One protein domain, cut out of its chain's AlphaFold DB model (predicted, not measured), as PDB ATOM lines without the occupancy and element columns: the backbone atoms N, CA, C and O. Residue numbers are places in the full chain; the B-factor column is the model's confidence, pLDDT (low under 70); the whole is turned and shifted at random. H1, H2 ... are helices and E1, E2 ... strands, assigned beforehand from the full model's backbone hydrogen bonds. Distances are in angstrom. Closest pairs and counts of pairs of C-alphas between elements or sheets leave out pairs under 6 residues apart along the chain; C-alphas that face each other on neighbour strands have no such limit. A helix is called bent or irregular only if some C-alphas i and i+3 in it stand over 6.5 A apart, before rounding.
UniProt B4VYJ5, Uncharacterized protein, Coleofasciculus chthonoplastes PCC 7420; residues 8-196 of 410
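AT A GLANCE: This is residues 8 to 196 of the 410 residues of an uncharacterized protein of Coleofasciculus chthonoplastes PCC 7420 (UniProt B4VYJ5). A twisted sheet of four strands is the core, with H4 and H7 on one face and H5 on the other, three layers with helices on both faces of the sheet. H1 packs on H4 and H6 beyond the sheet, and the long stretch of residues 59 to 90 joins H4 to E1. The printed part has 189 residues, with nine named helices and four named strands in the order H1 H2 H3 H4 E1 H5 E2 E3 E4 H6 H7 H8 H9. The sheet's order is E1 E2 E3 E4, mixed, and the class is mixed, helices and strands. The whole is compact, with a radius of gyration of the C-alphas of 16.4 A and spans of 47 by 39 by 30 A.

IN THESE COORDINATES: The strands are E1, residues 91 to 94, E2, 124 to 128, E3, 132 to 137, 16.5 A long, and E4, 145 to 151, 17.3 A. The helices are H1, residues 8 to 18, 16.3 A, from C-alpha 8 at (36.189, 56.533, 30.616); H2, 28 to 32; H3, 36 to 39; H4, 43 to 58, 19.7 A; H5, 111 to 118; H6, 152 to 166, 14.3 A; H7, 169 to 182, 19.5 A; H8, 184 to 187; and H9, 191 to 196, ending at C-alpha 196 at (26.141, 32.077, 39.352). H6 is irregular, with C-alphas 161 and 164 9.2 A apart, and H4 only just, with C-alphas 50 and 53 6.7 A apart.

HOW THE PARTS SIT: E1 and E2 are parallel, with N 126 and O 91 at 2.8 A, and E1, H5, E2 form a strand-helix-strand unit, two parallel neighbours with a helix between, its crossover right-handed. E2, E3 and E4 form a meander, each strand the antiparallel neighbour of the one before, in two hairpins, with N 127 and O 134 at 2.8 A and N 133 and O 150 at 2.9 A. H5 is on the sheet at a height of 8.4 A; its closest C-alphas to E1 are Leu 115 and Glu 93, 6.0 A. H7 is on the opposite face from H5, at a height over the sheet of 8.3 A, and lies over E4, with 5 of its 14 C-alphas falling on E4 and 2 on E3, which it only just does not lie over; the closest C-alphas of H7 and E4 are those of Ala 174 and Val 148, 5.4 A apart. H4 is on the sheet, with C-alphas Val 47 and Asp 94 closest, 7.0 A. H1 touches H4, closest at C-alphas Ile 17 and Ile 51, 6.6 A, at a shallow tilt of 14 degrees, opposite ways. H1 touches H6, closest at C-alphas Phe 15 and Ile 156, 6.8 A, at a steep tilt of 40 degrees, opposite ways. H2 is close to but not clearly touching H3, with C-alphas Ile 32 and Arg 39 closest, 7.8 A, and H8 likewise to H7, with Ala 186 and Asp 180, 7.0 A. H8 and H9 are apart. Every O i to N i+4 pair is within hydrogen-bond range in H2, H5, H7 and H9, but 6 of 7 in H1, 7 of 12 in H4 and 6 of 11 in H6; H3 and H8 are too short for such a pair.

THE WHOLE: The two C-alphas farthest apart are those of Ala 37 and Asp 195, 54.1 A. The printed part has no cut. The links H4 to E1 and E1 to H5 are long. The mean pLDDT of the printed part is 86.2, and residues 70 to 75, 84 to 86, 121 and 188 to 196 are under 70.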
ATOM      1  N   ASP A   8      35.821  55.365  31.417       83.81
ATOM      2  CA  ASP A   8      36.189  56.533  30.616       83.81
ATOM      3  C   ASP A   8      34.991  57.113  29.850       83.81
ATOM      4  O   ASP A   8      34.831  58.331  29.780       83.81
ATOM      5  N   GLU A   9      34.109  56.273  29.311       87.38
ATOM      6  CA  GLU A   9      32.862  56.705  28.673       87.38
ATOM      7  C   GLU A   9      31.900  57.313  29.699       87.38
ATOM      8  O   GLU A   9      31.303  58.360  29.430       87.38
ATOM      9  N   PHE A  10      31.819  56.724  30.899       92.69
ATOM     10  CA  PHE A  10      31.099  57.311  32.028       92.69
ATOM     11  C   PHE A  10      31.628  58.708  32.356       92.69
ATOM     12  O   PHE A  10      30.827  59.630  32.460       92.69
ATOM     13  N   LEU A  11      32.947  58.910  32.456       94.31
ATOM     14  CA  LEU A  11      33.531  60.227  32.735       94.31
ATOM     15  C   LEU A  11      33.136  61.255  31.668       94.31
ATOM     16  O   LEU A  11      32.671  62.346  32.004       94.31
ATOM     17  N   HIS A  12      33.262  60.910  30.385       94.06
ATOM     18  CA  HIS A  12      32.879  61.813  29.296       94.06
ATOM     19  C   HIS A  12      31.389  62.172  29.350       94.06
ATOM     20  O   HIS A  12      31.029  63.346  29.211       94.06
ATOM     21  N   ALA A  13      30.519  61.190  29.584       94.88
ATOM     22  CA  ALA A  13      29.082  61.410  29.680       94.88
ATOM     23  C   ALA A  13      28.695  62.202  30.940       94.88
ATOM     24  O   ALA A  13      27.881  63.124  30.856       94.88
ATOM     25  N   PHE A  14      29.324  61.900  32.079       96.31
ATOM     26  CA  PHE A  14      29.147  62.589  33.354       96.31
ATOM     27  C   PHE A  14      29.469  64.075  33.209       96.31
ATOM     28  O   PHE A  14      28.625  64.926  33.487       96.31
ATOM     29  N   PHE A  15      30.654  64.416  32.694       96.62
ATOM     30  CA  PHE A  15      31.023  65.816  32.479       96.62
ATOM     31  C   PHE A  15      30.189  66.483  31.375       96.62
ATOM     32  O   PHE A  15      29.918  67.684  31.449       96.62
ATOM     33  N   GLY A  16      29.694  65.709  30.405       94.56
ATOM     34  CA  GLY A  16      28.747  66.166  29.387       94.56
ATOM     35  C   GLY A  16      27.415  66.683  29.950       94.56
ATOM     36  O   GLY A  16      26.790  67.546  29.328       94.56
ATOM     37  N   ILE A  17      26.991  66.244  31.143       94.94
ATOM     38  CA  ILE A  17      25.810  66.788  31.842       94.94
ATOM     39  C   ILE A  17      25.983  68.294  32.091       94.94
ATOM     40  O   ILE A  17      25.057  69.079  31.875       94.94
ATOM     41  N   PHE A  18      27.192  68.715  32.467       94.94
ATOM     42  CA  PHE A  18      27.497  70.083  32.892       94.94
ATOM     43  C   PHE A  18      27.849  71.039  31.743       94.94
ATOM     44  O   PHE A  18      27.943  72.249  31.960       94.94
ATOM     45  N   GLN A  19      28.006  70.512  30.525       88.00
ATOM     46  CA  GLN A  19      28.240  71.286  29.297       88.00
ATOM     47  C   GLN A  19      26.937  71.739  28.614       88.00
ATOM     48  O   GLN A  19      26.972  72.485  27.637       88.00
ATOM     49  N   LYS A  20      25.777  71.283  29.104       84.25
ATOM     50  CA  LYS A  20      24.458  71.719  28.627       84.25
ATOM     51  C   LYS A  20      24.127  73.116  29.161       84.25
ATOM     52  O   LYS A  20      24.706  73.570  30.139       84.25
ATOM     53  N   SER A  21      23.143  73.783  28.560       81.38
ATOM     54  CA  SER A  21      22.704  75.105  29.018       81.38
ATOM     55  C   SER A  21      21.904  75.047  30.328       81.38
ATOM     56  O   SER A  21      20.913  74.316  30.403       81.38
ATOM     57  N   PHE A  22      22.228  75.902  31.303       84.75
ATOM     58  CA  PHE A  22      21.541  76.000  32.602       84.75
ATOM     59  C   PHE A  22      20.857  77.371  32.757       84.75
ATOM     60  O   PHE A  22      21.524  78.397  32.859       84.75
ATOM     61  N   LYS A  23      19.512  77.437  32.769       77.56
ATOM     62  CA  LYS A  23      18.727  78.695  32.922       77.56
ATOM     63  C   LYS A  23      19.280  79.881  32.095       77.56
ATOM     64  O   LYS A  23      19.496  80.984  32.616       77.56
ATOM     65  N   ARG A  24      19.433  79.652  30.784       77.19
ATOM     66  CA  ARG A  24      19.958  80.593  29.766       77.19
ATOM     67  C   ARG A  24      21.467  80.860  29.816       77.19
ATOM     68  O   ARG A  24      21.928  81.655  29.007       77.19
ATOM     69  N   GLU A  25      22.213  80.235  30.722       83.44
ATOM     70  CA  GLU A  25      23.677  80.205  30.635       83.44
ATOM     71  C   GLU A  25      24.149  79.095  29.708       83.44
ATOM     72  O   GLU A  25      23.437  78.111  29.496       83.44
ATOM     73  N   ALA A  26      25.355  79.274  29.168       79.50
ATOM     74  CA  ALA A  26      25.975  78.316  28.262       79.50
ATOM     75  C   ALA A  26      26.315  76.987  28.959       79.50
ATOM     76  O   ALA A  26      26.111  75.939  28.357       79.50
ATOM     77  N   ASP A  27      26.767  77.040  30.216       89.00
ATOM     78  CA  ASP A  27      27.208  75.881  30.997       89.00
ATOM     79  C   ASP A  27      26.907  76.025  32.503       89.00
ATOM     80  O   ASP A  27      26.421  77.061  32.985       89.00
ATOM     81  N   PHE A  28      27.187  74.961  33.262       93.50
ATOM     82  CA  PHE A  28      26.958  74.922  34.705       93.50
ATOM     83  C   PHE A  28      27.851  75.895  35.492       93.50
ATOM     84  O   PHE A  28      27.384  76.517  36.448       93.50
ATOM     85  N   LEU A  29      29.122  76.069  35.101       94.19
ATOM     86  CA  LEU A  29      30.048  76.964  35.807       94.19
ATOM     87  C   LEU A  29      29.611  78.432  35.694       94.19
ATOM     88  O   LEU A  29      29.665  79.182  36.670       94.19
ATOM     89  N   SER A  30      29.119  78.838  34.528       91.56
ATOM     90  CA  SER A  30      28.538  80.159  34.295       91.56
ATOM     91  C   SER A  30      27.283  80.362  35.144       91.56
ATOM     92  O   SER A  30      27.109  81.410  35.769       91.56
ATOM     93  N   TYR A  31      26.437  79.333  35.244       93.38
ATOM     94  CA  TYR A  31      25.245  79.365  36.087       93.38
ATOM     95  C   TYR A  31      25.567  79.500  37.575       93.38
ATOM     96  O   TYR A  31      24.985  80.353  38.251       93.38
ATOM     97  N   ILE A  32      26.489  78.692  38.099       92.94
ATOM     98  CA  ILE A  32      26.723  78.613  39.543       92.94
ATOM     99  C   ILE A  32      27.405  79.855  40.122       92.94
ATOM    100  O   ILE A  32      27.229  80.162  41.299       92.94
ATOM    101  N   ASN A  33      28.104  80.614  39.279       91.25
ATOM    102  CA  ASN A  33      28.706  81.895  39.639       91.25
ATOM    103  C   ASN A  33      27.690  83.048  39.738       91.25
ATOM    104  O   ASN A  33      28.052  84.155  40.144       91.25
ATOM    105  N   ARG A  34      26.410  82.828  39.395       90.44
ATOM    106  CA  ARG A  34      25.362  83.830  39.620       90.44
ATOM    107  C   ARG A  34      25.092  84.022  41.123       90.44
ATOM    108  O   ARG A  34      25.165  83.059  41.891       90.44
ATOM    109  N   PRO A  35      24.684  85.230  41.551       91.12
ATOM    110  CA  PRO A  35      24.306  85.480  42.939       91.12
ATOM    111  C   PRO A  35      23.198  84.539  43.425       91.12
ATOM    112  O   PRO A  35      22.248  84.266  42.691       91.12
ATOM    113  N   ASP A  36      23.256  84.131  44.693       89.69
ATOM    114  CA  ASP A  36      22.307  83.197  45.319       89.69
ATOM    115  C   ASP A  36      20.843  83.573  45.090       89.69
ATOM    116  O   ASP A  36      20.018  82.721  44.773       89.69
ATOM    117  N   ALA A  37      20.517  84.867  45.182       87.88
ATOM    118  CA  ALA A  37      19.166  85.379  44.953       87.88
ATOM    119  C   ALA A  37      18.608  85.031  43.559       87.88
ATOM    120  O   ALA A  37      17.397  84.891  43.408       87.88
ATOM    121  N   GLN A  38      19.476  84.865  42.558       86.12
ATOM    122  CA  GLN A  38      19.121  84.510  41.180       86.12
ATOM    123  C   GLN A  38      19.091  82.993  40.935       86.12
ATOM    124  O   GLN A  38      18.623  82.552  39.884       86.12
ATOM    125  N   ARG A  39      19.568  82.197  41.899       88.62
ATOM    126  CA  ARG A  39      19.579  80.727  41.862       88.62
ATOM    127  C   ARG A  39      18.509  80.099  42.766       88.62
ATOM    128  O   ARG A  39      18.322  78.891  42.753       88.62
ATOM    129  N   ARG A  40      17.728  80.909  43.492       83.81
ATOM    130  CA  ARG A  40      16.614  80.423  44.327       83.81
ATOM    131  C   ARG A  40      15.535  79.708  43.508       83.81
ATOM    132  O   ARG A  40      15.210  80.109  42.390       83.81
ATOM    133  N   GLY A  41      14.941  78.676  44.107       83.56
ATOM    134  CA  GLY A  41      13.864  77.883  43.505       83.56
ATOM    135  C   GLY A  41      14.302  77.087  42.272       83.56
ATOM    136  O   GLY A  41      13.485  76.785  41.409       83.56
ATOM    137  N   ASP A  42      15.597  76.813  42.137       90.31
ATOM    138  CA  ASP A  42      16.173  76.075  41.018       90.31
ATOM    139  C   ASP A  42      16.240  74.560  41.184       90.31
ATOM    140  O   ASP A  42      16.504  73.920  40.176       90.31
ATOM    141  N   GLU A  43      15.949  74.030  42.375       89.81
ATOM    142  CA  GLU A  43      16.020  72.606  42.749       89.81
ATOM    143  C   GLU A  43      15.442  71.723  41.635       89.81
ATOM    144  O   GLU A  43      16.202  71.193  40.831       89.81
ATOM    145  N   ALA A  44      14.125  71.804  41.411       88.25
ATOM    146  CA  ALA A  44      13.446  71.042  40.365       88.25
ATOM    147  C   ALA A  44      14.040  71.227  38.958       88.25
ATOM    148  O   ALA A  44      14.175  70.284  38.186       88.25
ATOM    149  N   SER A  45      14.361  72.459  38.566       89.38
ATOM    150  CA  SER A  45      14.798  72.744  37.192       89.38
ATOM    151  C   SER A  45      16.255  72.385  36.909       89.38
ATOM    152  O   SER A  45      16.599  72.144  35.757       89.38
ATOM    153  N   ILE A  46      17.111  72.433  37.928       92.31
ATOM    154  CA  ILE A  46      18.563  72.339  37.794       92.31
ATOM    155  C   ILE A  46      19.074  71.088  38.486       92.31
ATOM    156  O   ILE A  46      19.727  70.279  37.842       92.31
ATOM    157  N   VAL A  47      18.776  70.921  39.769       92.75
ATOM    158  CA  VAL A  47      19.303  69.809  40.554       92.75
ATOM    159  C   VAL A  47      18.591  68.527  40.136       92.75
ATOM    160  O   VAL A  47      19.238  67.665  39.550       92.75
ATOM    161  N   ASP A  48      17.265  68.458  40.255       92.19
ATOM    162  CA  ASP A  48      16.484  67.263  39.916       92.19
ATOM    163  C   ASP A  48      16.637  66.905  38.424       92.19
ATOM    164  O   ASP A  48      17.083  65.815  38.070       92.19
ATOM    165  N   ASN A  49      16.281  67.830  37.520       90.81
ATOM    166  CA  ASN A  49      16.111  67.511  36.097       90.81
ATOM    167  C   ASN A  49      17.372  67.670  35.239       90.81
ATOM    168  O   ASN A  49      17.502  66.980  34.230       90.81
ATOM    169  N   ALA A  50      18.268  68.605  35.569       92.75
ATOM    170  CA  ALA A  50      19.447  68.858  34.741       92.75
ATOM    171  C   ALA A  50      20.696  68.125  35.242       92.75
ATOM    172  O   ALA A  50      21.626  67.965  34.457       92.75
ATOM    173  N   ILE A  51      20.716  67.672  36.503       94.88
ATOM    174  CA  ILE A  51      21.861  66.981  37.108       94.88
ATOM    175  C   ILE A  51      21.486  65.553  37.518       94.88
ATOM    176  O   ILE A  51      22.027  64.607  36.952       94.88
ATOM    177  N   ILE A  52      20.558  65.378  38.464       96.19
ATOM    178  CA  ILE A  52      20.301  64.079  39.105       96.19
ATOM    179  C   ILE A  52      19.627  63.088  38.163       96.19
ATOM    180  O   ILE A  52      20.125  61.978  38.015       96.19
ATOM    181  N   SER A  53      18.552  63.466  37.473       94.88
ATOM    182  CA  SER A  53      17.873  62.559  36.541       94.88
ATOM    183  C   SER A  53      18.791  62.086  35.393       94.88
ATOM    184  O   SER A  53      18.869  60.873  35.183       94.88
ATOM    185  N   PRO A  54      19.578  62.959  34.722       95.12
ATOM    186  CA  PRO A  54      20.587  62.525  33.752       95.12
ATOM    187  C   PRO A  54      21.703  61.657  34.346       95.12
ATOM    188  O   PRO A  54      22.168  60.735  33.683       95.12
ATOM    189  N   LEU A  55      22.137  61.930  35.581       96.19
ATOM    190  CA  LEU A  55      23.139  61.110  36.265       96.19
ATOM    191  C   LEU A  55      22.601  59.708  36.577       96.19
ATOM    192  O   LEU A  55      23.294  58.719  36.361       96.19
ATOM    193  N   LEU A  56      21.360  59.605  37.047       95.88
ATOM    194  CA  LEU A  56      20.709  58.321  37.297       95.88
ATOM    195  C   LEU A  56      20.495  57.534  35.998       95.88
ATOM    196  O   LEU A  56      20.703  56.323  35.985       95.88
ATOM    197  N   GLU A  57      20.135  58.210  34.905       94.25
ATOM    198  CA  GLU A  57      20.041  57.595  33.576       94.25
ATOM    199  C   GLU A  57      21.404  57.066  33.105       94.25
ATOM    200  O   GLU A  57      21.488  55.934  32.633       94.25
ATOM    201  N   LEU A  58      22.479  57.836  33.314       94.19
ATOM    202  CA  LEU A  58      23.850  57.414  33.016       94.19
ATOM    203  C   LEU A  58      24.278  56.179  33.827       94.19
ATOM    204  O   LEU A  58      25.016  55.340  33.322       94.19
ATOM    205  N   LEU A  59      23.787  56.041  35.059       93.06
ATOM    206  CA  LEU A  59      24.005  54.865  35.908       93.06
ATOM    207  C   LEU A  59      23.059  53.694  35.583       93.06
ATOM    208  O   LEU A  59      23.093  52.666  36.258       93.06
ATOM    209  N   GLY A  60      22.222  53.822  34.552       91.00
ATOM    210  CA  GLY A  60      21.364  52.753  34.042       91.00
ATOM    211  C   GLY A  60      19.941  52.725  34.605       91.00
ATOM    212  O   GLY A  60      19.192  51.806  34.271       91.00
ATOM    213  N   PHE A  61      19.532  53.703  35.420       91.50
ATOM    214  CA  PHE A  61      18.153  53.817  35.910       91.50
ATOM    215  C   PHE A  61      17.287  54.597  34.920       91.50
ATOM    216  O   PHE A  61      17.373  55.827  34.815       91.50
ATOM    217  N   ALA A  62      16.398  53.889  34.225       90.00
ATOM    218  CA  ALA A  62      15.461  54.508  33.296       90.00
ATOM    219  C   ALA A  62      14.516  55.483  34.033       90.00
ATOM    220  O   ALA A  62      14.252  55.295  35.220       90.00
ATOM    221  N   PRO A  63      13.912  56.484  33.365       88.25
ATOM    222  CA  PRO A  63      13.070  57.487  34.034       88.25
ATOM    223  C   PRO A  63      11.942  56.920  34.916       88.25
ATOM    224  O   PRO A  63      11.621  57.489  35.956       88.25
ATOM    225  N   GLY A  64      11.356  55.777  34.534       85.56
ATOM    226  CA  GLY A  64      10.335  55.090  35.338       85.56
ATOM    227  C   GLY A  64      10.870  54.415  36.609       85.56
ATOM    228  O   GLY A  64      10.095  54.127  37.515       85.56
ATOM    229  N   GLU A  65      12.178  54.190  36.685       88.81
ATOM    230  CA  GLU A  65      12.882  53.485  37.760       88.81
ATOM    231  C   GLU A  65      13.502  54.448  38.777       88.81
ATOM    232  O   GLU A  65      13.748  54.058  39.912       88.81
ATOM    233  N   GLN A  66      13.699  55.720  38.415       91.38
ATOM    234  CA  GLN A  66      14.289  56.749  39.288       91.38
ATOM    235  C   GLN A  66      13.410  57.091  40.507       91.38
ATOM    236  O   GLN A  66      13.904  57.610  41.506       91.38
ATOM    237  N   ALA A  67      12.104  56.805  40.424       83.00
ATOM    238  CA  ALA A  67      11.109  57.069  41.464       83.00
ATOM    239  C   ALA A  67      11.122  58.525  41.985       83.00
ATOM    240  O   ALA A  67      11.223  58.774  43.185       83.00
ATOM    241  N   TYR A  68      11.003  59.486  41.061       87.31
ATOM    242  CA  TYR A  68      10.983  60.921  41.360       87.31
ATOM    243  C   TYR A  68       9.681  61.377  42.051       87.31
ATOM    244  O   TYR A  68       8.571  61.155  41.549       87.31
ATOM    245  N   ASN A  69       9.797  62.076  43.181       81.75
ATOM    246  CA  ASN A  69       8.673  62.588  43.966       81.75
ATOM    247  C   ASN A  69       8.204  63.978  43.497       81.75
ATOM    248  O   ASN A  69       8.371  64.991  44.176       81.75
ATOM    249  N   GLN A  70       7.498  64.015  42.367       66.81
ATOM    250  CA  GLN A  70       6.979  65.259  41.771       66.81
ATOM    251  C   GLN A  70       6.077  66.101  42.694       66.81
ATOM    252  O   GLN A  70       5.920  67.301  42.478       66.81
ATOM    253  N   GLN A  71       5.442  65.492  43.704       66.12
ATOM    254  CA  GLN A  71       4.493  66.176  44.592       66.12
ATOM    255  C   GLN A  71       5.127  66.715  45.883       66.12
ATOM    256  O   GLN A  71       4.406  67.316  46.680       66.12
ATOM    257  N   LYS A  72       6.432  66.488  46.115       62.97
ATOM    258  CA  LYS A  72       7.151  66.872  47.348       62.97
ATOM    259  C   LYS A  72       6.375  66.551  48.627       62.97
ATOM    260  O   LYS A  72       6.272  67.363  49.547       62.97
ATOM    261  N   GLN A  73       5.774  65.363  48.678       63.81
ATOM    262  CA  GLN A  73       5.114  64.901  49.897       63.81
ATOM    263  C   GLN A  73       6.178  64.763  50.991       63.81
ATOM    264  O   GLN A  73       7.129  64.014  50.807       63.81
ATOM    265  N   SER A  74       5.999  65.438  52.130       61.62
ATOM    266  CA  SER A  74       6.997  65.590  53.211       61.62
ATOM    267  C   SER A  74       7.463  64.296  53.899       61.62
ATOM    268  O   SER A  74       8.231  64.340  54.852       61.62
ATOM    269  N   SER A  75       6.962  63.143  53.457       67.62
ATOM    270  CA  SER A  75       7.304  61.814  53.974       67.62
ATOM    271  C   SER A  75       8.034  60.947  52.947       67.62
ATOM    272  O   SER A  75       8.199  59.747  53.171       67.62
ATOM    273  N   ARG A  76       8.443  61.530  51.815       77.38
ATOM    274  CA  ARG A  76       9.098  60.835  50.709       77.38
ATOM    275  C   ARG A  76      10.352  61.595  50.269       77.38
ATOM    276  O   ARG A  76      10.288  62.821  50.215       77.38
ATOM    277  N   PRO A  77      11.426  60.873  49.920       87.44
ATOM    278  CA  PRO A  77      12.635  61.475  49.368       87.44
ATOM    279  C   PRO A  77      12.383  62.078  47.982       87.44
ATOM    280  O   PRO A  77      11.342  61.800  47.371       87.44
ATOM    281  N   ASP A  78      13.337  62.861  47.482       90.25
ATOM    282  CA  ASP A  78      13.270  63.456  46.142       90.25
ATOM    283  C   ASP A  78      13.366  62.385  45.046       90.25
ATOM    284  O   ASP A  78      12.502  62.330  44.165       90.25
ATOM    285  N   PHE A  79      14.325  61.455  45.160       94.62
ATOM    286  CA  PHE A  79      14.395  60.249  44.328       94.62
ATOM    287  C   PHE A  79      14.619  58.988  45.165       94.62
ATOM    288  O   PHE A  79      15.280  58.997  46.207       94.62
ATOM    289  N   ALA A  80      14.105  57.866  44.667       92.25
ATOM    290  CA  ALA A  80      14.315  56.544  45.251       92.25
ATOM    291  C   ALA A  80      14.570  55.504  44.146       92.25
ATOM    292  O   ALA A  80      13.708  54.645  43.926       92.25
ATOM    293  N   PRO A  81      15.714  55.589  43.432       92.50
ATOM    294  CA  PRO A  81      16.028  54.703  42.319       92.50
ATOM    295  C   PRO A  81      15.788  53.247  42.681       92.50
ATOM    296  O   PRO A  81      16.136  52.792  43.775       92.50
ATOM    297  N   SER A  82      15.136  52.539  41.773       87.06
ATOM    298  CA  SER A  82      14.572  51.234  42.046       87.06
ATOM    299  C   SER A  82      14.848  50.242  40.936       87.06
ATOM    300  O   SER A  82      15.005  50.600  39.772       87.06
ATOM    301  N   ASP A  83      14.888  48.980  41.323       81.12
ATOM    302  CA  ASP A  83      14.987  47.841  40.435       81.12
ATOM    303  C   ASP A  83      13.874  46.835  40.782       81.12
ATOM    304  O   ASP A  83      13.536  46.687  41.963       81.12
ATOM    305  N   PRO A  84      13.282  46.125  39.801       68.25
ATOM    306  CA  PRO A  84      12.246  45.132  40.070       68.25
ATOM    307  C   PRO A  84      12.631  44.050  41.093       68.25
ATOM    308  O   PRO A  84      11.737  43.512  41.748       68.25
ATOM    309  N   VAL A  85      13.922  43.730  41.244       62.66
ATOM    310  CA  VAL A  85      14.423  42.715  42.185       62.66
ATOM    311  C   VAL A  85      14.683  43.316  43.567       62.66
ATOM    312  O   VAL A  85      14.253  42.763  44.577       62.66
ATOM    313  N   TYR A  86      15.365  44.459  43.623       62.06
ATOM    314  CA  TYR A  86      15.813  45.075  44.878       62.06
ATOM    315  C   TYR A  86      14.818  46.060  45.494       62.06
ATOM    316  O   TYR A  86      15.041  46.569  46.595       62.06
ATOM    317  N   SER A  87      13.700  46.324  44.814       78.62
ATOM    318  CA  SER A  87      12.832  47.456  45.121       78.62
ATOM    319  C   SER A  87      13.664  48.737  45.115       78.62
ATOM    320  O   SER A  87      14.164  49.104  44.066       78.62
ATOM    321  N   THR A  88      13.837  49.431  46.238       84.75
ATOM    322  CA  THR A  88      14.618  50.673  46.282       84.75
ATOM    323  C   THR A  88      16.094  50.362  46.512       84.75
ATOM    324  O   THR A  88      16.442  49.741  47.511       84.75
ATOM    325  N   CYS A  89      16.961  50.834  45.620       85.81
ATOM    326  CA  CYS A  89      18.402  50.603  45.668       85.81
ATOM    327  C   CYS A  89      19.095  51.546  46.664       85.81
ATOM    328  O   CYS A  89      19.869  51.121  47.523       85.81
ATOM    329  N   PHE A  90      18.785  52.839  46.572       92.38
ATOM    330  CA  PHE A  90      19.292  53.896  47.446       92.38
ATOM    331  C   PHE A  90      18.341  55.097  47.420       92.38
ATOM    332  O   PHE A  90      17.374  55.123  46.658       92.38
ATOM    333  N   ILE A  91      18.602  56.083  48.276       94.75
ATOM    334  CA  ILE A  91      17.826  57.326  48.348       94.75
ATOM    335  C   ILE A  91      18.658  58.491  47.829       94.75
ATOM    336  O   ILE A  91      19.839  58.571  48.151       94.75
ATOM    337  N   VAL A  92      18.043  59.416  47.096       96.44
ATOM    338  CA  VAL A  92      18.636  60.721  46.792       96.44
ATOM    339  C   VAL A  92      17.782  61.799  47.436       96.44
ATOM    340  O   VAL A  92      16.579  61.876  47.187       96.44
ATOM    341  N   GLU A  93      18.427  62.606  48.266       95.50
ATOM    342  CA  GLU A  93      17.883  63.848  48.792       95.50
ATOM    343  C   GLU A  93      18.662  65.002  48.176       95.50
ATOM    344  O   GLU A  93      19.899  65.038  48.232       95.50
ATOM    345  N   ASP A  94      17.948  65.963  47.611       94.06
ATOM    346  CA  ASP A  94      18.565  67.106  46.977       94.06
ATOM    347  C   ASP A  94      18.002  68.440  47.481       94.06
ATOM    348  O   ASP A  94      17.021  68.525  48.227       94.06
ATOM    349  N   LYS A  95      18.766  69.502  47.225       94.31
ATOM    350  CA  LYS A  95      18.490  70.853  47.707       94.31
ATOM    351  C   LYS A  95      18.833  71.877  46.648       94.31
ATOM    352  O   LYS A  95      19.711  71.693  45.814       94.31
ATOM    353  N   ASN A  96      18.204  73.037  46.758       92.12
ATOM    354  CA  ASN A  96      18.534  74.211  45.965       92.12
ATOM    355  C   ASN A  96      20.045  74.529  45.906       92.12
ATOM    356  O   ASN A  96      20.723  74.547  46.939       92.12
ATOM    357  N   THR A  97      20.551  74.923  44.732       93.12
ATOM    358  CA  THR A  97      21.985  75.210  44.566       93.12
ATOM    359  C   THR A  97      22.483  76.384  45.410       93.12
ATOM    360  O   THR A  97      23.688  76.498  45.663       93.12
ATOM    361  N   SER A  98      21.603  77.287  45.853       92.31
ATOM    362  CA  SER A  98      21.952  78.418  46.718       92.31
ATOM    363  C   SER A  98      22.098  78.041  48.193       92.31
ATOM    364  O   SER A  98      22.516  78.877  48.984       92.31
ATOM    365  N   LEU A  99      21.706  76.831  48.598       92.50
ATOM    366  CA  LEU A  99      21.804  76.391  49.989       92.50
ATOM    367  C   LEU A  99      23.174  75.783  50.275       92.50
ATOM    368  O   LEU A  99      23.811  75.200  49.398       92.50
ATOM    369  N   THR A 100      23.616  75.900  51.523       92.69
ATOM    370  CA  THR A 100      24.719  75.102  52.068       92.69
ATOM    371  C   THR A 100      24.131  73.857  52.717       92.69
ATOM    372  O   THR A 100      23.111  73.945  53.405       92.69
ATOM    373  N   LEU A 101      24.743  72.697  52.481       94.44
ATOM    374  CA  LEU A 101      24.277  71.448  53.069       94.44
ATOM    375  C   LEU A 101      24.605  71.418  54.568       94.44
ATOM    376  O   LEU A 101      25.729  71.704  54.971       94.44
ATOM    377  N   THR A 102      23.613  71.098  55.396       94.62
ATOM    378  CA  THR A 102      23.766  70.928  56.843       94.62
ATOM    379  C   THR A 102      23.870  69.441  57.169       94.62
ATOM    380  O   THR A 102      23.099  68.631  56.650       94.62
ATOM    381  N   LEU A 103      24.858  69.084  57.997       94.81
ATOM    382  CA  LEU A 103      25.271  67.693  58.239       94.81
ATOM    383  C   LEU A 103      25.172  67.270  59.716       94.81
ATOM    384  O   LEU A 103      25.583  66.170  60.072       94.81
ATOM    385  N   ASP A 104      24.634  68.121  60.594       89.00
ATOM    386  CA  ASP A 104      24.495  67.798  62.019       89.00
ATOM    387  C   ASP A 104      23.364  66.785  62.240       89.00
ATOM    388  O   ASP A 104      22.197  67.075  61.999       89.00
ATOM    389  N   LEU A 105      23.697  65.583  62.706       86.44
ATOM    390  CA  LEU A 105      22.731  64.510  62.964       86.44
ATOM    391  C   LEU A 105      21.877  64.721  64.222       86.44
ATOM    392  O   LEU A 105      20.892  63.993  64.414       86.44
ATOM    393  N   ASN A 106      22.265  65.667  65.082       85.81
ATOM    394  CA  ASN A 106      21.522  66.045  66.283       85.81
ATOM    395  C   ASN A 106      20.489  67.141  66.001       85.81
ATOM    396  O   ASN A 106      19.529  67.277  66.759       85.81
ATOM    397  N   ASP A 107      20.645  67.886  64.903       87.69
ATOM    398  CA  ASP A 107      19.631  68.821  64.424       87.69
ATOM    399  C   ASP A 107      18.603  68.068  63.559       87.69
ATOM    400  O   ASP A 107      18.949  67.573  62.482       87.69
ATOM    401  N   PRO A 108      17.324  67.971  63.965       84.19
ATOM    402  CA  PRO A 108      16.294  67.326  63.151       84.19
ATOM    403  C   PRO A 108      16.016  68.058  61.827       84.19
ATOM    404  O   PRO A 108      15.448  67.455  60.918       84.19
ATOM    405  N   ASN A 109      16.411  69.329  61.698       87.81
ATOM    406  CA  ASN A 109      16.237  70.120  60.477       87.81
ATOM    407  C   ASN A 109      17.448  70.056  59.536       87.81
ATOM    408  O   ASN A 109      17.388  70.598  58.432       87.81
ATOM    409  N   SER A 110      18.530  69.399  59.954       93.44
ATOM    410  CA  SER A 110      19.691  69.139  59.109       93.44
ATOM    411  C   SER A 110      19.310  68.298  57.893       93.44
ATOM    412  O   SER A 110      18.520  67.355  57.998       93.44
ATOM    413  N   HIS A 111      19.902  68.593  56.738       94.88
ATOM    414  CA  HIS A 111      19.637  67.827  55.522       94.88
ATOM    415  C   HIS A 111      20.109  66.371  55.651       94.88
ATOM    416  O   HIS A 111      19.436  65.464  55.167       94.88
ATOM    417  N   LEU A 112      21.208  66.115  56.372       94.31
ATOM    418  CA  LEU A 112      21.640  64.740  56.645       94.31
ATOM    419  C   LEU A 112      20.665  64.004  57.579       94.31
ATOM    420  O   LEU A 112      20.411  62.813  57.390       94.31
ATOM    421  N   SER A 113      20.069  64.703  58.553       90.56
ATOM    422  CA  SER A 113      19.008  64.137  59.400       90.56
ATOM    423  C   SER A 113      17.756  63.783  58.594       90.56
ATOM    424  O   SER A 113      17.153  62.741  58.860       90.56
ATOM    425  N   GLN A 114      17.397  64.605  57.600       90.81
ATOM    426  CA  GLN A 114      16.308  64.322  56.657       90.81
ATOM    427  C   GLN A 114      16.611  63.073  55.823       90.81
ATOM    428  O   GLN A 114      15.826  62.126  55.862       90.81
ATOM    429  N   LEU A 115      17.785  63.012  55.176       93.12
ATOM    430  CA  LEU A 115      18.224  61.840  54.413       93.12
ATOM    431  C   LEU A 115      18.183  60.568  55.274       93.12
ATOM    432  O   LEU A 115      17.561  59.581  54.887       93.12
ATOM    433  N   ARG A 116      18.755  60.604  56.488       89.81
ATOM    434  CA  ARG A 116      18.707  59.483  57.446       89.81
ATOM    435  C   ARG A 116      17.275  59.022  57.730       89.81
ATOM    436  O   ARG A 116      17.043  57.827  57.874       89.81
ATOM    437  N   GLY A 117      16.320  59.947  57.815       85.00
ATOM    438  CA  GLY A 117      14.906  59.634  58.040       85.00
ATOM    439  C   GLY A 117      14.279  58.767  56.939       85.00
ATOM    440  O   GLY A 117      13.355  57.991  57.219       85.00
ATOM    441  N   TYR A 118      14.798  58.857  55.713       86.00
ATOM    442  CA  TYR A 118      14.368  58.051  54.568       86.00
ATOM    443  C   TYR A 118      15.116  56.721  54.446       86.00
ATOM    444  O   TYR A 118      14.573  55.761  53.897       86.00
ATOM    445  N   ILE A 119      16.323  56.624  55.003       81.19
ATOM    446  CA  ILE A 119      17.144  55.410  54.983       81.19
ATOM    447  C   ILE A 119      16.576  54.366  55.959       81.19
ATOM    448  O   ILE A 119      16.946  54.281  57.129       81.19
ATOM    449  N   ARG A 120      15.636  53.547  55.472       72.94
ATOM    450  CA  ARG A 120      14.989  52.459  56.227       72.94
ATOM    451  C   ARG A 120      15.470  51.096  55.740       72.94
ATOM    452  O   ARG A 120      14.867  50.511  54.849       72.94
ATOM    453  N   GLY A 121      16.556  50.595  56.329       64.25
ATOM    454  CA  GLY A 121      17.154  49.306  55.945       64.25
ATOM    455  C   GLY A 121      17.981  49.350  54.654       64.25
ATOM    456  O   GLY A 121      18.489  48.319  54.228       64.25
ATOM    457  N   LEU A 122      18.142  50.537  54.061       74.69
ATOM    458  CA  LEU A 122      19.037  50.782  52.934       74.69
ATOM    459  C   LEU A 122      20.444  51.113  53.437       74.69
ATOM    460  O   LEU A 122      20.612  51.669  54.522       74.69
ATOM    461  N   ARG A 123      21.456  50.779  52.635       79.56
ATOM    462  CA  ARG A 123      22.862  51.013  52.987       79.56
ATOM    463  C   ARG A 123      23.354  52.396  52.578       79.56
ATOM    464  O   ARG A 123      24.210  52.940  53.265       79.56
ATOM    465  N   PHE A 124      22.831  52.963  51.495       89.50
ATOM    466  CA  PHE A 124      23.386  54.175  50.897       89.50
ATOM    467  C   PHE A 124      22.338  55.260  50.663       89.50
ATOM    468  O   PHE A 124      21.179  54.971  50.356       89.50
ATOM    469  N   GLY A 125      22.776  56.512  50.773       94.69
ATOM    470  CA  GLY A 125      21.994  57.690  50.426       94.69
ATOM    471  C   GLY A 125      22.864  58.796  49.841       94.69
ATOM    472  O   GLY A 125      23.997  58.997  50.274       94.69
ATOM    473  N   TRP A 126      22.335  59.516  48.862       97.56
ATOM    474  CA  TRP A 126      22.957  60.690  48.271       97.56
ATOM    475  C   TRP A 126      22.378  61.950  48.895       97.56
ATOM    476  O   TRP A 126      21.165  62.057  49.079       97.56
ATOM    477  N   LEU A 127      23.251  62.908  49.190       97.56
ATOM    478  CA  LEU A 127      22.879  64.252  49.596       97.56
ATOM    479  C   LEU A 127      23.583  65.252  48.688       97.56
ATOM    480  O   LEU A 127      24.814  65.275  48.612       97.56
ATOM    481  N   THR A 128      22.823  66.102  48.009       97.44
ATOM    482  CA  THR A 128      23.408  67.059  47.067       97.44
ATOM    483  C   THR A 128      22.645  68.370  46.998       97.44
ATOM    484  O   THR A 128      21.461  68.449  47.287       97.44
ATOM    485  N   ASN A 129      23.336  69.434  46.609       95.31
ATOM    486  CA  ASN A 129      22.712  70.686  46.190       95.31
ATOM    487  C   ASN A 129      23.101  71.061  44.750       95.31
ATOM    488  O   ASN A 129      23.126  72.236  44.398       95.31
ATOM    489  N   GLY A 130      23.561  70.098  43.950       92.00
ATOM    490  CA  GLY A 130      24.122  70.336  42.619       92.00
ATOM    491  C   GLY A 130      25.505  71.006  42.595       92.00
ATOM    492  O   GLY A 130      26.149  70.977  41.555       92.00
ATOM    493  N   ARG A 131      26.002  71.583  43.703       95.25
ATOM    494  CA  ARG A 131      27.402  72.045  43.840       95.25
ATOM    495  C   ARG A 131      28.274  71.015  44.529       95.25
ATOM    496  O   ARG A 131      29.369  70.727  44.073       95.25
ATOM    497  N   GLN A 132      27.780  70.505  45.642       97.12
ATOM    498  CA  GLN A 132      28.404  69.459  46.420       97.12
ATOM    499  C   GLN A 132      27.573  68.197  46.241       97.12
ATOM    500  O   GLN A 132      26.342  68.231  46.346       97.12
ATOM    501  N   PHE A 133      28.241  67.098  45.928       97.69
ATOM    502  CA  PHE A 133      27.645  65.786  45.770       97.69
ATOM    503  C   PHE A 133      28.261  64.856  46.808       97.69
ATOM    504  O   PHE A 133      29.458  64.580  46.763       97.69
ATOM    505  N   MET A 134      27.446  64.419  47.766       98.06
ATOM    506  CA  MET A 134      27.894  63.577  48.867       98.06
ATOM    507  C   MET A 134      27.178  62.235  48.837       98.06
ATOM    508  O   MET A 134      25.958  62.177  48.681       98.06
ATOM    509  N   VAL A 135      27.923  61.163  49.075       96.81
ATOM    510  CA  VAL A 135      27.379  59.822  49.276       96.81
ATOM    511  C   VAL A 135      27.637  59.395  50.708       96.81
ATOM    512  O   VAL A 135      28.772  59.421  51.184       96.81
ATOM    513  N   TRP A 136      26.581  58.948  51.374       96.19
ATOM    514  CA  TRP A 136      26.598  58.497  52.755       96.19
ATOM    515  C   TRP A 136      26.273  57.010  52.851       96.19
ATOM    516  O   TRP A 136      25.297  56.528  52.278       96.19
ATOM    517  N   GLU A 137      27.082  56.293  53.620       88.19
ATOM    518  CA  GLU A 137      26.864  54.913  54.030       88.19
ATOM    519  C   GLU A 137      26.242  54.873  55.432       88.19
ATOM    520  O   GLU A 137      26.768  55.449  56.384       88.19
ATOM    521  N   PHE A 138      25.144  54.136  55.573       82.81
ATOM    522  CA  PHE A 138      24.337  54.012  56.787       82.81
ATOM    523  C   PHE A 138      24.427  52.618  57.423       82.81
ATOM    524  O   PHE A 138      23.534  52.225  58.172       82.81
ATOM    525  N   SER A 139      25.518  51.879  57.186       73.69
ATOM    526  CA  SER A 139      25.797  50.593  57.854       73.69
ATOM    527  C   SER A 139      25.678  50.693  59.385       73.69
ATOM    528  O   SER A 139      25.234  49.751  60.037       73.69
ATOM    529  N   ASN A 140      25.994  51.865  59.954       74.00
ATOM    530  CA  ASN A 140      25.554  52.281  61.283       74.00
ATOM    531  C   ASN A 140      24.683  53.552  61.170       74.00
ATOM    532  O   ASN A 140      25.229  54.646  61.025       74.00
ATOM    533  N   PRO A 141      23.347  53.464  61.300       72.56
ATOM    534  CA  PRO A 141      22.458  54.620  61.139       72.56
ATOM    535  C   PRO A 141      22.675  55.747  62.161       72.56
ATOM    536  O   PRO A 141      22.275  56.888  61.924       72.56
ATOM    537  N   SER A 142      23.287  55.441  63.309       75.62
ATOM    538  CA  SER A 142      23.612  56.444  64.332       75.62
ATOM    539  C   SER A 142      24.890  57.227  64.017       75.62
ATOM    540  O   SER A 142      25.071  58.328  64.531       75.62
ATOM    541  N   GLN A 143      25.749  56.672  63.159       80.00
ATOM    542  CA  GLN A 143      27.039  57.230  62.754       80.00
ATOM    543  C   GLN A 143      27.283  56.935  61.263       80.00
ATOM    544  O   GLN A 143      28.150  56.124  60.930       80.00
ATOM    545  N   PRO A 144      26.487  57.530  60.356       86.31
ATOM    546  CA  PRO A 144      26.688  57.363  58.929       86.31
ATOM    547  C   PRO A 144      28.037  57.937  58.497       86.31
ATOM    548  O   PRO A 144      28.514  58.937  59.038       86.31
ATOM    549  N   ARG A 145      28.644  57.302  57.497       86.50
ATOM    550  CA  ARG A 145      29.968  57.641  56.977       86.50
ATOM    551  C   ARG A 145      29.835  58.283  55.605       86.50
ATOM    552  O   ARG A 145      29.228  57.692  54.720       86.50
ATOM    553  N   CYS A 146      30.426  59.458  55.410       93.12
ATOM    554  CA  CYS A 146      30.566  60.030  54.074       93.12
ATOM    555  C   CYS A 146      31.648  59.246  53.320       93.12
ATOM    556  O   CYS A 146      32.781  59.157  53.796       93.12
ATOM    557  N   ILE A 147      31.288  58.633  52.194       87.69
ATOM    558  CA  ILE A 147      32.187  57.804  51.379       87.69
ATOM    559  C   ILE A 147      32.579  58.476  50.063       87.69
ATOM    560  O   ILE A 147      33.632  58.163  49.524       87.69
ATOM    561  N   VAL A 148      31.782  59.436  49.594       94.94
ATOM    562  CA  VAL A 148      32.119  60.319  48.473       94.94
ATOM    563  C   VAL A 148      31.772  61.740  48.881       94.94
ATOM    564  O   VAL A 148      30.655  61.980  49.331       94.94
ATOM    565  N   ASP A 149      32.704  62.672  48.700       95.56
ATOM    566  CA  ASP A 149      32.467  64.112  48.808       95.56
ATOM    567  C   ASP A 149      33.100  64.791  47.594       95.56
ATOM    568  O   ASP A 149      34.324  64.827  47.448       95.56
ATOM    569  N   LEU A 150      32.251  65.251  46.682       96.62
ATOM    570  CA  LEU A 150      32.650  65.780  45.390       96.62
ATOM    571  C   LEU A 150      32.167  67.225  45.235       96.62
ATOM    572  O   LEU A 150      30.968  67.498  45.146       96.62
ATOM    573  N   ASP A 151      33.120  68.153  45.145       96.62
ATOM    574  CA  ASP A 151      32.888  69.533  44.710       96.62
ATOM    575  C   ASP A 151      32.811  69.566  43.176       96.62
ATOM    576  O   ASP A 151      33.830  69.543  42.477       96.62
ATOM    577  N   LEU A 152      31.587  69.609  42.648       96.31
ATOM    578  CA  LEU A 152      31.315  69.569  41.212       96.31
ATOM    579  C   LEU A 152      31.940  70.761  40.464       96.31
ATOM    580  O   LEU A 152      32.617  70.525  39.462       96.31
ATOM    581  N   PRO A 153      31.808  72.032  40.908       96.44
ATOM    582  CA  PRO A 153      32.535  73.148  40.303       96.44
ATOM    583  C   PRO A 153      34.053  72.959  40.219       96.44
ATOM    584  O   PRO A 153      34.675  73.433  39.266       96.44
ATOM    585  N   THR A 154      34.671  72.327  41.216       96.62
ATOM    586  CA  THR A 154      36.108  72.012  41.185       96.62
ATOM    587  C   THR A 154      36.404  70.897  40.185       96.62
ATOM    588  O   THR A 154      37.202  71.117  39.275       96.62
ATOM    589  N   ALA A 155      35.681  69.779  40.245       96.62
ATOM    590  CA  ALA A 155      35.848  68.654  39.324       96.62
ATOM    591  C   ALA A 155      35.662  69.054  37.847       96.62
ATOM    592  O   ALA A 155      36.438  68.652  36.984       96.62
ATOM    593  N   ILE A 156      34.672  69.898  37.538       96.56
ATOM    594  CA  ILE A 156      34.433  70.386  36.168       96.56
ATOM    595  C   ILE A 156      35.594  71.269  35.689       96.56
ATOM    596  O   ILE A 156      35.988  71.204  34.525       96.56
ATOM    597  N   ARG A 157      36.170  72.098  36.572       96.12
ATOM    598  CA  ARG A 157      37.345  72.917  36.233       96.12
ATOM    599  C   ARG A 157      38.584  72.067  35.986       96.12
ATOM    600  O   ARG A 157      39.360  72.426  35.107       96.12
ATOM    601  N   GLU A 158      38.772  70.994  36.746       95.81
ATOM    602  CA  GLU A 158      39.840  70.013  36.523       95.81
ATOM    603  C   GLU A 158      39.662  69.326  35.165       95.81
ATOM    604  O   GLU A 158      40.561  69.362  34.328       95.81
ATOM    605  N   TRP A 159      38.461  68.814  34.882       96.12
ATOM    606  CA  TRP A 159      38.142  68.181  33.602       96.12
ATOM    607  C   TRP A 159      38.385  69.103  32.402       96.12
ATOM    608  O   TRP A 159      38.988  68.703  31.408       96.12
ATOM    609  N   ASN A 160      37.972  70.369  32.488       94.38
ATOM    610  CA  ASN A 160      38.137  71.327  31.395       94.38
ATOM    611  C   ASN A 160      39.608  71.701  31.107       94.38
ATOM    612  O   ASN A 160      39.870  72.327  30.082       94.38
ATOM    613  N   GLN A 161      40.566  71.342  31.974       93.19
ATOM    614  CA  GLN A 161      41.997  71.597  31.746       93.19
ATOM    615  C   GLN A 161      42.657  70.570  30.817       93.19
ATOM    616  O   GLN A 161      43.655  70.901  30.174       93.19
ATOM    617  N   GLY A 162      42.105  69.361  30.699       88.25
ATOM    618  CA  GLY A 162      42.721  68.305  29.887       88.25
ATOM    619  C   GLY A 162      42.050  66.932  29.956       88.25
ATOM    620  O   GLY A 162      42.694  65.925  29.669       88.25
ATOM    621  N   GLY A 163      40.766  66.870  30.316       91.06
ATOM    622  CA  GLY A 163      40.001  65.630  30.442       91.06
ATOM    623  C   GLY A 163      40.428  64.792  31.648       91.06
ATOM    624  O   GLY A 163      40.843  65.327  32.676       91.06
ATOM    625  N   ALA A 164      40.342  63.467  31.513       86.88
ATOM    626  CA  ALA A 164      40.604  62.519  32.600       86.88
ATOM    627  C   ALA A 164      42.003  62.679  33.222       86.88
ATOM    628  O   ALA A 164      42.150  62.581  34.436       86.88
ATOM    629  N   ALA A 165      43.018  63.006  32.414       86.75
ATOM    630  CA  ALA A 165      44.396  63.184  32.877       86.75
ATOM    631  C   ALA A 165      44.608  64.427  33.766       86.75
ATOM    632  O   ALA A 165      45.666  64.569  34.373       86.75
ATOM    633  N   SER A 166      43.641  65.348  33.811       92.38
ATOM    634  CA  SER A 166      43.702  66.572  34.622       92.38
ATOM    635  C   SER A 166      42.878  66.496  35.906       92.38
ATOM    636  O   SER A 166      42.922  67.436  36.698       92.38
ATOM    637  N   LEU A 167      42.138  65.406  36.121       90.44
ATOM    638  CA  LEU A 167      41.388  65.186  37.354       90.44
ATOM    639  C   LEU A 167      42.340  64.889  38.511       90.44
ATOM    640  O   LEU A 167      43.266  64.088  38.376       90.44
ATOM    641  N   ALA A 168      42.085  65.497  39.669       89.88
ATOM    642  CA  ALA A 168      42.793  65.122  40.883       89.88
ATOM    643  C   ALA A 168      42.463  63.669  41.263       89.88
ATOM    644  O   ALA A 168      41.332  63.215  41.086       89.88
ATOM    645  N   ASP A 169      43.409  62.955  41.878       80.25
ATOM    646  CA  ASP A 169      43.219  61.550  42.276       80.25
ATOM    647  C   ASP A 169      41.969  61.338  43.140       80.25
ATOM    648  O   ASP A 169      41.263  60.340  42.999       80.25
ATOM    649  N   ASN A 170      41.669  62.292  44.027       80.12
ATOM    650  CA  ASN A 170      40.474  62.239  44.866       80.12
ATOM    651  C   ASN A 170      39.183  62.418  44.050       80.12
ATOM    652  O   ASN A 170      38.214  61.714  44.319       80.12
ATOM    653  N   THR A 171      39.177  63.295  43.041       89.94
ATOM    654  CA  THR A 171      38.051  63.481  42.111       89.94
ATOM    655  C   THR A 171      37.819  62.215  41.288       89.94
ATOM    656  O   THR A 171      36.697  61.722  41.205       89.94
ATOM    657  N   THR A 172      38.888  61.645  40.728       87.31
ATOM    658  CA  THR A 172      38.833  60.402  39.946       87.31
ATOM    659  C   THR A 172      38.310  59.244  40.787       87.31
ATOM    660  O   THR A 172      37.420  58.517  40.349       87.31
ATOM    661  N   ARG A 173      38.805  59.104  42.023       82.56
ATOM    662  CA  ARG A 173      38.342  58.077  42.964       82.56
ATOM    663  C   ARG A 173      36.871  58.261  43.322       82.56
ATOM    664  O   ARG A 173      36.120  57.304  43.228       82.56
ATOM    665  N   ALA A 174      36.456  59.482  43.658       91.00
ATOM    666  CA  ALA A 174      35.063  59.806  43.960       91.00
ATOM    667  C   ALA A 174      34.119  59.432  42.806       91.00
ATOM    668  O   ALA A 174      33.088  58.806  43.030       91.00
ATOM    669  N   LEU A 175      34.476  59.782  41.568       93.81
ATOM    670  CA  LEU A 175      33.674  59.461  40.384       93.81
ATOM    671  C   LEU A 175      33.634  57.961  40.093       93.81
ATOM    672  O   LEU A 175      32.593  57.453  39.682       93.81
ATOM    673  N   ARG A 176      34.739  57.250  40.334       88.31
ATOM    674  CA  ARG A 176      34.780  55.791  40.219       88.31
ATOM    675  C   ARG A 176      33.925  55.110  41.275       88.31
ATOM    676  O   ARG A 176      33.124  54.260  40.923       88.31
ATOM    677  N   ASP A 177      33.994  55.559  42.524       85.75
ATOM    678  CA  ASP A 177      33.129  55.055  43.594       85.75
ATOM    679  C   ASP A 177      31.642  55.291  43.265       85.75
ATOM    680  O   ASP A 177      30.808  54.429  43.532       85.75
ATOM    681  N   VAL A 178      31.290  56.423  42.638       93.50
ATOM    682  CA  VAL A 178      29.920  56.663  42.147       93.50
ATOM    683  C   VAL A 178      29.535  55.663  41.057       93.50
ATOM    684  O   VAL A 178      28.451  55.086  41.123       93.50
ATOM    685  N   PHE A 179      30.405  55.453  40.072       89.38
ATOM    686  CA  PHE A 179      30.165  54.524  38.972       89.38
ATOM    687  C   PHE A 179      29.995  53.077  39.464       89.38
ATOM    688  O   PHE A 179      28.979  52.446  39.172       89.38
ATOM    689  N   ASP A 180      30.935  52.591  40.276       80.56
ATOM    690  CA  ASP A 180      30.998  51.197  40.723       80.56
ATOM    691  C   ASP A 180      29.881  50.857  41.725       80.56
ATOM    692  O   ASP A 180      29.273  49.791  41.650       80.56
ATOM    693  N   LEU A 181      29.581  51.757  42.671       84.81
ATOM    694  CA  LEU A 181      28.626  51.472  43.753       84.81
ATOM    695  C   LEU A 181      27.176  51.777  43.383       84.81
ATOM    696  O   LEU A 181      26.265  51.224  44.001       84.81
ATOM    697  N   PHE A 182      26.955  52.695  42.439       91.31
ATOM    698  CA  PHE A 182      25.617  53.196  42.126       91.31
ATOM    699  C   PHE A 182      25.157  52.897  40.709       91.31
ATOM    700  O   PHE A 182      24.032  53.254  40.375       91.31
ATOM    701  N   GLY A 183      25.956  52.209  39.893       88.44
ATOM    702  CA  GLY A 183      25.448  51.592  38.675       88.44
ATOM    703  C   GLY A 183      24.308  50.626  39.007       88.44
ATOM    704  O   GLY A 183      24.383  49.870  39.976       88.44
ATOM    705  N   LYS A 184      23.244  50.610  38.202       85.44
ATOM    706  CA  LYS A 184      22.116  49.676  38.372       85.44
ATOM    707  C   LYS A 184      22.581  48.216  38.456       85.44
ATOM    708  O   LYS A 184      21.980  47.402  39.155       85.44
ATOM    709  N   GLU A 185      23.689  47.892  37.797       76.06
ATOM    710  CA  GLU A 185      24.316  46.570  37.840       76.06
ATOM    711  C   GLU A 185      24.766  46.140  39.243       76.06
ATOM    712  O   GLU A 185      24.591  44.977  39.609       76.06
ATOM    713  N   ALA A 186      25.205  47.081  40.084       74.00
ATOM    714  CA  ALA A 186      25.578  46.813  41.474       74.00
ATOM    715  C   ALA A 186      24.392  46.334  42.337       74.00
ATOM    716  O   ALA A 186      24.587  45.671  43.354       74.00
ATOM    717  N   PHE A 187      23.155  46.639  41.926       71.38
ATOM    718  CA  PHE A 187      21.927  46.266  42.638       71.38
ATOM    719  C   PHE A 187      21.139  45.141  41.966       71.38
ATOM    720  O   PHE A 187      20.154  44.679  42.521       71.38
ATOM    721  N   THR A 188      21.523  44.684  40.777       61.16
ATOM    722  CA  THR A 188      20.729  43.701  40.011       61.16
ATOM    723  C   THR A 188      21.223  42.267  40.152       61.16
ATOM    724  O   THR A 188      20.663  41.363  39.535       61.16
ATOM    725  N   SER A 189      22.238  42.004  40.979       51.62
ATOM    726  CA  SER A 189      22.846  40.677  41.029       51.62
ATOM    727  C   SER A 189      23.196  40.237  42.443       51.62
ATOM    728  O   SER A 189      24.353  40.235  42.838       51.62
ATOM    729  N   LEU A 190      22.191  39.809  43.208       45.81
ATOM    730  CA  LEU A 190      22.415  38.943  44.373       45.81
ATOM    731  C   LEU A 190      21.738  37.592  44.186       45.81
ATOM    732  O   LEU A 190      22.328  36.589  44.555       45.81
ATOM    733  N   ASP A 191      20.602  37.530  43.484       43.28
ATOM    734  CA  ASP A 191      20.096  36.271  42.928       43.28
ATOM    735  C   ASP A 191      20.881  35.824  41.693       43.28
ATOM    736  O   ASP A 191      21.167  34.647  41.597       43.28
ATOM    737  N   ARG A 192      21.369  36.720  40.821       43.47
ATOM    738  CA  ARG A 192      22.336  36.328  39.779       43.47
ATOM    739  C   ARG A 192      23.695  35.943  40.376       43.47
ATOM    740  O   ARG A 192      24.252  34.964  39.920       43.47
ATOM    741  N   LEU A 193      24.192  36.603  41.429       44.09
ATOM    742  CA  LEU A 193      25.409  36.156  42.132       44.09
ATOM    743  C   LEU A 193      25.195  34.802  42.825       44.09
ATOM    744  O   LEU A 193      26.058  33.935  42.779       44.09
ATOM    745  N   LYS A 194      24.034  34.607  43.465       45.56
ATOM    746  CA  LYS A 194      23.651  33.354  44.127       45.56
ATOM    747  C   LYS A 194      23.417  32.239  43.116       45.56
ATOM    748  O   LYS A 194      23.856  31.134  43.381       45.56
ATOM    749  N   ASP A 195      22.799  32.522  41.975       45.06
ATOM    750  CA  ASP A 195      22.590  31.577  40.883       45.06
ATOM    751  C   ASP A 195      23.920  31.298  40.163       45.06
ATOM    752  O   ASP A 195      24.229  30.144  39.935       45.06
ATOM    753  N   GLU A 196      24.788  32.281  39.906       44.12
ATOM    754  CA  GLU A 196      26.141  32.077  39.352       44.12
ATOM    755  C   GLU A 196      27.046  31.255  40.283       44.12
ATOM    756  O   GLU A 196      27.812  30.419  39.806       44.12
TER     757      GLU A 196